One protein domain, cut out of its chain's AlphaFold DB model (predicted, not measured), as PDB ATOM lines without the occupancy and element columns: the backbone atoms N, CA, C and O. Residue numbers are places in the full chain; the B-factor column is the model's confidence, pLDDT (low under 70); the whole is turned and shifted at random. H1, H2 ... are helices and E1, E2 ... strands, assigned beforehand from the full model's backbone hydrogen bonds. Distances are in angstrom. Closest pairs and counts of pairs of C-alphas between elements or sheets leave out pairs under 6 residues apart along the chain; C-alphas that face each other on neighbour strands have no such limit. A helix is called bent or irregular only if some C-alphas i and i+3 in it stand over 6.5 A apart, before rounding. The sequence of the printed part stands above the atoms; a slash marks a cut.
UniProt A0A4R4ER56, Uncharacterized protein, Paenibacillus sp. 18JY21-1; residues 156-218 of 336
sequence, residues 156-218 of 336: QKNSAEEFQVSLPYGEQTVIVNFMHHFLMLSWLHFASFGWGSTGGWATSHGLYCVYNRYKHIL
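What this domain is: This is residues 156 to 218 of the 336 residues of an uncharacterized protein of Paenibacillus sp. 18JY21-1 (UniProt A0A4R4ER56). A long, bent hairpin of E1 and E2 makes the length of the domain, and a short hairpin of E3 and E4 is added beside E2, giving one strongly twisted sheet. Residues 166 to 171, at the turn of the long hairpin, stick out; towards the other end E2 bends sharply before the short helix H1, while the short helix H2 is on the sheet. The 63 printed residues have two named helices and four named strands, in the order E1 E2 H1 E3 E4 H2; the sheet, E1 E2 E4 E3, is mixed, and so is the class, helices and strands. The whole is only just loose, close to compact, with a radius of gyration of the C-alphas of 13.1 A, and spans 38 by 25 by 25 A.

Where its parts are: E2, residues 170 to 185, is 32.0 A long from first to last C-alpha and bends by 120 degrees at residue 182. E1, residues 156 to 167, is 31.4 A long, begins with C-alpha 156 at (201.205, 237.764, 138.227) and bends by 64 degrees at residue 164. E4 is residues 206 to 210, 13.6 A, and E3 residues 200 to 203, 10.1 A. H1 is residues 186 to 191, 9.1 A; H2, residues 211 to 214, 5.5 A, ends with C-alpha 214 at (195.424, 227.214, 150.787).

How they stand to each other: The hairpin E1 and E2 is antiparallel at 153 degrees, with N 163 and O 174 within hydrogen-bond range at 2.8 A. E2 and E4 are parallel at 39 degrees, with N 177 and O 207 at 2.7 A. The hairpin E3 and E4 is antiparallel at 164 degrees, with N 208 and O 201 at 2.8 A. H2 is on the sheet at a height of 7.3 A, over none of its strands; the closest C-alphas of E2 and H2, Phe 178 and Tyr 211, are 5.2 A apart. H1 is not on the sheet and is apart from H2. Every O i to N i+4 pair in H1 is within hydrogen-bond range; H2 is too short for such a pair.

The domain as a whole: The two C-alphas farthest apart, Gly 170 and Phe 193, are 38.0 A apart. The printed part has no cut and no long link; no printed residue is under 70 in pLDDT.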
ATOM      1  N   GLN A 156     201.496 237.682 139.658       96.44
ATOM      2  CA  GLN A 156     201.205 237.764 138.227       96.44
ATOM      3  C   GLN A 156     199.713 237.644 137.901       96.44
ATOM      4  O   GLN A 156     199.180 238.394 137.087       96.44
ATOM      5  N   LYS A 157     199.019 236.679 138.513       96.44
ATOM      6  CA  LYS A 157     197.691 236.245 138.052       96.44
ATOM      7  C   LYS A 157     196.668 236.235 139.180       96.44
ATOM      8  O   LYS A 157     196.986 235.809 140.285       96.44
ATOM      9  N   ASN A 158     195.434 236.613 138.848       95.56
ATOM     10  CA  ASN A 158     194.251 236.434 139.689       95.56
ATOM     11  C   ASN A 158     193.304 235.390 139.087       95.56
ATOM     12  O   ASN A 158     193.201 235.266 137.865       95.56
ATOM     13  N   SER A 159     192.588 234.671 139.943       96.88
ATOM     14  CA  SER A 159     191.361 233.949 139.596       96.88
ATOM     15  C   SER A 159     190.310 234.228 140.660       96.88
ATOM     16  O   SER A 159     190.634 234.183 141.842       96.88
ATOM     17  N   ALA A 160     189.079 234.507 140.252       96.88
ATOM     18  CA  ALA A 160     187.991 234.830 141.164       96.88
ATOM     19  C   ALA A 160     187.051 233.633 141.331       96.88
ATOM     20  O   ALA A 160     186.735 232.956 140.352       96.88
ATOM     21  N   GLU A 161     186.601 233.405 142.557       97.19
ATOM     22  CA  GLU A 161     185.566 232.431 142.895       97.19
ATOM     23  C   GLU A 161     184.631 233.039 143.942       97.19
ATOM     24  O   GLU A 161     185.055 233.831 144.785       97.19
ATOM     25  N   GLU A 162     183.347 232.711 143.851       97.25
ATOM     26  CA  GLU A 162     182.325 233.208 144.763       97.25
ATOM     27  C   GLU A 162     182.138 232.241 145.935       97.25
ATOM     28  O   GLU A 162     182.028 231.032 145.744       97.25
ATOM     29  N   PHE A 163     182.068 232.784 147.150       97.31
ATOM     30  CA  PHE A 163     181.833 232.031 148.376       97.31
ATOM     31  C   PHE A 163     180.650 232.616 149.145       97.31
ATOM     32  O   PHE A 163     180.509 233.833 149.266       97.31
ATOM     33  N   GLN A 164     179.832 231.735 149.720       97.00
ATOM     34  CA  GLN A 164     178.844 232.109 150.731       97.00
ATOM     35  C   GLN A 164     179.494 232.018 152.112       97.00
ATOM     36  O   GLN A 164     180.078 230.990 152.460       97.00
ATOM     37  N   VAL A 165     179.416 233.099 152.884       97.00
ATOM     38  CA  VAL A 165     180.053 233.216 154.196       97.00
ATOM     39  C   VAL A 165     179.008 233.534 155.252       97.00
ATOM     40  O   VAL A 165     178.487 234.647 155.317       97.00
ATOM     41  N   SER A 166     178.775 232.556 156.121       96.81
ATOM     42  CA  SER A 166     177.968 232.707 157.330       96.81
ATOM     43  C   SER A 166     178.784 233.355 158.437       96.81
ATOM     44  O   SER A 166     179.833 232.823 158.817       96.81
ATOM     45  N   LEU A 167     178.311 234.470 158.977       97.44
ATOM     46  CA  LEU A 167     178.901 235.184 160.107       97.44
ATOM     47  C   LEU A 167     177.883 235.315 161.249       97.44
ATOM     48  O   LEU A 167     176.683 235.129 161.031       97.44
ATOM     49  N   PRO A 168     178.317 235.681 162.473       96.38
ATOM     50  CA  PRO A 168     177.426 235.755 163.634       96.38
ATOM     51  C   PRO A 168     176.228 236.705 163.475       96.38
ATOM     52  O   PRO A 168     175.221 236.520 164.164       96.38
ATOM     53  N   TYR A 169     176.345 237.697 162.583       93.81
ATOM     54  CA  TYR A 169     175.348 238.743 162.331       93.81
ATOM     55  C   TYR A 169     174.741 238.709 160.922       93.81
ATOM     56  O   TYR A 169     174.014 239.630 160.554       93.81
ATOM     57  N   GLY A 170     175.004 237.667 160.131       93.81
ATOM     58  CA  GLY A 170     174.379 237.517 158.821       93.81
ATOM     59  C   GLY A 170     175.166 236.660 157.843       93.81
ATOM     60  O   GLY A 170     176.302 236.261 158.087       93.81
ATOM     61  N   GLU A 171     174.536 236.406 156.704       95.38
ATOM     62  CA  GLU A 171     175.151 235.757 155.551       95.38
ATOM     63  C   GLU A 171     175.615 236.822 154.559       95.38
ATOM     64  O   GLU A 171     174.930 237.826 154.346       95.38
ATOM     65  N   GLN A 172     176.747 236.588 153.906       94.62
ATOM     66  CA  GLN A 172     177.165 237.406 152.776       94.62
ATOM     67  C   GLN A 172     177.822 236.573 151.684       94.62
ATOM     68  O   GLN A 172     178.546 235.611 151.940       94.62
ATOM     69  N   THR A 173     177.605 237.003 150.451       95.62
ATOM     70  CA  THR A 173     178.326 236.504 149.288       95.62
ATOM     71  C   THR A 173     179.587 237.337 149.088       95.62
ATOM     72  O   THR A 173     179.517 238.567 149.014       95.62
ATOM     73  N   VAL A 174     180.743 236.681 149.003       95.56
ATOM     74  CA  VAL A 174     182.040 237.335 148.794       95.56
ATOM     75  C   VAL A 174     182.745 236.757 147.577       95.56
ATOM     76  O   VAL A 174     182.713 235.553 147.331       95.56
ATOM     77  N   ILE A 175     183.425 237.623 146.831       96.94
ATOM     78  CA  ILE A 175     184.329 237.203 145.762       96.94
ATOM     79  C   ILE A 175     185.725 237.061 146.363       96.94
ATOM     80  O   ILE A 175     186.277 238.031 146.889       96.94
ATOM     81  N   VAL A 176     186.297 235.862 146.268       98.12
ATOM     82  CA  VAL A 176     187.680 235.566 146.647       98.12
ATOM     83  C   VAL A 176     188.552 235.581 145.395       98.12
ATOM     84  O   VAL A 176     188.450 234.725 144.519       98.12
ATOM     85  N   ASN A 177     189.448 236.561 145.324       97.81
ATOM     86  CA  ASN A 177     190.469 236.708 144.296       97.81
ATOM     87  C   ASN A 177     191.726 235.941 144.717       97.81
ATOM     88  O   ASN A 177     192.581 236.440 145.449       97.81
ATOM     89  N   PHE A 178     191.856 234.706 144.247       98.06
ATOM     90  CA  PHE A 178     193.059 233.908 144.424       98.06
ATOM     91  C   PHE A 178     194.218 234.485 143.611       98.06
ATOM     92  O   PHE A 178     194.169 234.541 142.382       98.06
ATOM     93  N   MET A 179     195.274 234.878 144.312       98.00
ATOM     94  CA  MET A 179     196.504 235.432 143.766       98.00
ATOM     95  C   MET A 179     197.538 234.326 143.543       98.00
ATOM     96  O   MET A 179     197.811 233.509 144.432       98.00
ATOM     97  N   HIS A 180     198.148 234.319 142.361       96.94
ATOM     98  CA  HIS A 180     199.063 233.279 141.890       96.94
ATOM     99  C   HIS A 180     200.397 233.859 141.422       96.94
ATOM    100  O   HIS A 180     200.476 235.001 140.970       96.94
ATOM    101  N   HIS A 181     201.425 233.006 141.441       95.31
ATOM    102  CA  HIS A 181     202.757 233.291 140.888       95.31
ATOM    103  C   HIS A 181     203.385 234.561 141.484       95.31
ATOM    104  O   HIS A 181     203.669 235.532 140.788       95.31
ATOM    105  N   PHE A 182     203.564 234.553 142.806       95.25
ATOM    106  CA  PHE A 182     204.201 235.648 143.528       95.25
ATOM    107  C   PHE A 182     205.695 235.759 143.210       95.25
ATOM    108  O   PHE A 182     206.415 234.760 143.235       95.25
ATOM    109  N   LEU A 183     206.150 236.994 143.006       95.25
ATOM    110  CA  LEU A 183     207.558 237.383 143.069       95.25
ATOM    111  C   LEU A 183     207.969 237.747 144.503       95.25
ATOM    112  O   LEU A 183     209.081 237.433 144.923       95.25
ATOM    113  N   MET A 184     207.069 238.381 145.266       95.12
ATOM    114  CA  MET A 184     207.319 238.810 146.644       95.12
ATOM    115  C   MET A 184     206.035 238.770 147.480       95.12
ATOM    116  O   MET A 184     204.978 239.188 147.018       95.12
ATOM    117  N   LEU A 185     206.149 238.262 148.711       95.50
ATOM    118  CA  LEU A 185     205.073 238.123 149.703       95.50
ATOM    119  C   LEU A 185     205.398 238.930 150.977       95.50
ATOM    120  O   LEU A 185     205.251 238.432 152.094       95.50
ATOM    121  N   SER A 186     205.878 240.162 150.794       96.00
ATOM    122  CA  SER A 186     206.290 241.069 151.869       96.00
ATOM    123  C   SER A 186     207.391 240.514 152.805       96.00
ATOM    124  O   SER A 186     207.997 239.457 152.570       96.00
ATOM    125  N   TRP A 187     207.703 241.271 153.858       95.56
ATOM    126  CA  TRP A 187     208.834 241.038 154.755       95.56
ATOM    127  C   TRP A 187     208.645 239.807 155.650       95.56
ATOM    128  O   TRP A 187     209.623 239.115 155.913       95.56
ATOM    129  N   LEU A 188     207.423 239.459 156.079       93.94
ATOM    130  CA  LEU A 188     207.201 238.310 156.975       93.94
ATOM    131  C   LEU A 188     207.508 236.976 156.276       93.94
ATOM    132  O   LEU A 188     208.132 236.080 156.857       93.94
ATOM    133  N   HIS A 189     207.141 236.860 154.996       94.56
ATOM    134  CA  HIS A 189     207.536 235.724 154.161       94.56
ATOM    135  C   HIS A 189     209.058 235.627 154.033       94.56
ATOM    136  O   HIS A 189     209.635 234.536 154.090       94.56
ATOM    137  N   PHE A 190     209.728 236.770 153.895       94.50
ATOM    138  CA  PHE A 190     211.182 236.829 153.849       94.50
ATOM    139  C   PHE A 190     211.832 236.465 155.198       94.50
ATOM    140  O   PHE A 190     212.741 235.634 155.223       94.50
ATOM    141  N   ALA A 191     211.340 236.997 156.315       94.12
ATOM    142  CA  ALA A 191     211.840 236.746 157.668       94.12
ATOM    143  C   ALA A 191     211.761 235.265 158.059       94.12
ATOM    144  O   ALA A 191     212.701 234.697 158.611       94.12
ATOM    145  N   SER A 192     210.661 234.611 157.699       90.94
ATOM    146  CA  SER A 192     210.333 233.253 158.143       90.94
ATOM    147  C   SER A 192     210.713 232.146 157.153       90.94
ATOM    148  O   SER A 192     210.315 230.996 157.330       90.94
ATOM    149  N   PHE A 193     211.428 232.462 156.065       88.75
ATOM    150  CA  PHE A 193     211.674 231.515 154.962       88.75
ATOM    151  C   PHE A 193     210.387 230.913 154.362       88.75
ATOM    152  O   PHE A 193     210.378 229.757 153.933       88.75
ATOM    153  N   GLY A 194     209.315 231.705 154.314       88.00
ATOM    154  CA  GLY A 194     208.007 231.311 153.795       88.00
ATOM    155  C   GLY A 194     207.173 230.459 154.750       88.00
ATOM    156  O   GLY A 194     206.125 229.956 154.356       88.00
ATOM    157  N   TRP A 195     207.611 230.277 156.001       86.81
ATOM    158  CA  TRP A 195     206.808 229.597 157.018       86.81
ATOM    159  C   TRP A 195     205.649 230.451 157.529       86.81
ATOM    160  O   TRP A 195     204.585 229.909 157.811       86.81
ATOM    161  N   GLY A 196     205.858 231.761 157.626       84.12
ATOM    162  CA  GLY A 196     204.860 232.772 157.951       84.12
ATOM    163  C   GLY A 196     204.701 233.748 156.791       84.12
ATOM    164  O   GLY A 196     205.643 234.043 156.068       84.12
ATOM    165  N   SER A 197     203.488 234.224 156.569       86.81
ATOM    166  CA  SER A 197     203.149 235.271 155.598       86.81
ATOM    167  C   SER A 197     201.721 235.730 155.884       86.81
ATOM    168  O   SER A 197     201.051 235.129 156.728       86.81
ATOM    169  N   THR A 198     201.233 236.733 155.166       88.06
ATOM    170  CA  THR A 198     199.799 237.026 155.149       88.06
ATOM    171  C   THR A 198     199.030 235.899 154.448       88.06
ATOM    172  O   THR A 198     199.544 235.259 153.523       88.06
ATOM    173  N   GLY A 199     197.823 235.589 154.927       90.56
ATOM    174  CA  GLY A 199     196.929 234.630 154.266       90.56
ATOM    175  C   GLY A 199     196.203 235.253 153.077       90.56
ATOM    176  O   GLY A 199     196.104 234.665 151.997       90.56
ATOM    177  N   GLY A 200     195.786 236.492 153.268       94.00
ATOM    178  CA  GLY A 200     195.163 237.350 152.289       94.00
ATOM    179  C   GLY A 200     194.711 238.634 152.975       94.00
ATOM    180  O   GLY A 200     195.270 238.972 154.015       94.00
ATOM    181  N   TRP A 201     193.782 239.357 152.363       94.19
ATOM    182  CA  TRP A 201     193.217 240.576 152.940       94.19
ATOM    183  C   TRP A 201     191.856 240.898 152.320       94.19
ATOM    184  O   TRP A 201     191.574 240.528 151.172       94.19
ATOM    185  N   ALA A 202     191.032 241.632 153.057       93.44
ATOM    186  CA  ALA A 202     189.799 242.229 152.567       93.44
ATOM    187  C   ALA A 202     190.039 243.600 151.908       93.44
ATOM    188  O   ALA A 202     190.887 244.390 152.318       93.44
ATOM    189  N   THR A 203     189.249 243.903 150.880       89.56
ATOM    190  CA  THR A 203     189.148 245.230 150.252       89.56
ATOM    191  C   THR A 203     187.679 245.568 150.013       89.56
ATOM    192  O   THR A 203     186.821 244.687 150.068       89.56
ATOM    193  N   SER A 204     187.375 246.810 149.629       83.06
ATOM    194  CA  SER A 204     186.017 247.199 149.217       83.06
ATOM    195  C   SER A 204     185.461 246.388 148.033       83.06
ATOM    196  O   SER A 204     184.245 246.306 147.875       83.06
ATOM    197  N   HIS A 205     186.326 245.754 147.233       81.75
ATOM    198  CA  HIS A 205     185.960 245.001 146.026       81.75
ATOM    199  C   HIS A 205     185.899 243.480 146.237       81.75
ATOM    200  O   HIS A 205     185.563 242.747 145.310       81.75
ATOM    201  N   GLY A 206     186.226 242.994 147.436       90.81
ATOM    202  CA  GLY A 206     186.251 241.568 147.756       90.81
ATOM    203  C   GLY A 206     187.513 241.157 148.500       90.81
ATOM    204  O   GLY A 206     188.313 241.991 148.932       90.81
ATOM    205  N   LEU A 207     187.673 239.846 148.650       96.62
ATOM    206  CA  LEU A 207     188.781 239.243 149.377       96.62
ATOM    207  C   LEU A 207     189.899 238.881 148.403       96.62
ATOM    208  O   LEU A 207     189.640 238.483 147.269       96.62
ATOM    209  N   TYR A 208     191.143 238.995 148.841       97.44
ATOM    210  CA  TYR A 208     192.320 238.541 148.110       97.44
ATOM    211  C   TYR A 208     192.964 237.408 148.893       97.44
ATOM    212  O   TYR A 208     193.120 237.519 150.103       97.44
ATOM    213  N   CYS A 209     193.310 236.306 148.228       97.94
ATOM    214  CA  CYS A 209     193.803 235.086 148.870       97.94
ATOM    215  C   CYS A 209     195.147 234.673 148.276       97.94
ATOM    216  O   CYS A 209     195.260 234.490 147.064       97.94
ATOM    217  N   VAL A 210     196.161 234.409 149.103       97.06
ATOM    218  CA  VAL A 210     197.421 233.816 148.630       97.06
ATOM    219  C   VAL A 210     197.180 232.340 148.294       97.06
ATOM    220  O   VAL A 210     197.219 231.474 149.168       97.06
ATOM    221  N   TYR A 211     196.934 232.020 147.019       96.06
ATOM    222  CA  TYR A 211     196.458 230.693 146.600       96.06
ATOM    223  C   TYR A 211     197.350 229.542 147.076       96.06
ATOM    224  O   TYR A 211     196.871 228.541 147.611       96.06
ATOM    225  N   ASN A 212     198.670 229.689 146.931       92.44
ATOM    226  CA  ASN A 212     199.626 228.638 147.289       92.44
ATOM    227  C   ASN A 212     199.570 228.230 148.766       92.44
ATOM    228  O   ASN A 212     199.971 227.110 149.079       92.44
ATOM    229  N   ARG A 213     199.069 229.102 149.648       92.38
ATOM    230  CA  ARG A 213     198.897 228.804 151.069       92.38
ATOM    231  C   ARG A 213     197.743 227.837 151.324       92.38
ATOM    232  O   ARG A 213     197.842 227.012 152.225       92.38
ATOM    233  N   TYR A 214     196.685 227.909 150.515       95.31
ATOM    234  CA  TYR A 214     195.424 227.214 150.787       95.31
ATOM    235  C   TYR A 214     195.025 226.164 149.752       95.31
ATOM    236  O   TYR A 214     194.151 225.353 150.037       95.31
ATOM    237  N   LYS A 215     195.684 226.103 148.588       94.31
ATOM    238  CA  LYS A 215     195.324 225.230 147.449       94.31
ATOM    239  C   LYS A 215     195.097 223.741 147.761       94.31
ATOM    240  O   LYS A 215     194.449 223.053 146.983       94.31
ATOM    241  N   HIS A 216     195.632 223.224 148.867       95.31
ATOM    242  CA  HIS A 216     195.458 221.825 149.289       95.31
ATOM    243  C   HIS A 216     194.558 221.657 150.524       95.31
ATOM    244  O   HIS A 216     194.376 220.542 151.007       95.31
ATOM    245  N   ILE A 217     194.018 222.754 151.057       94.94
ATOM    246  CA  ILE A 217     193.305 222.814 152.338       94.94
ATOM    247  C   ILE A 217     192.078 223.741 152.298       94.94
ATOM    248  O   ILE A 217     191.622 224.177 153.347       94.94
ATOM    249  N   LEU A 218     191.512 224.016 151.116       95.44
ATOM    250  CA  LEU A 218     190.307 224.853 150.962       95.44
ATOM    251  C   LEU A 218     189.081 224.319 151.730       95.44
ATOM    252  O   LEU A 218     188.157 225.061 152.015       95.44
TER     253      LEU A 218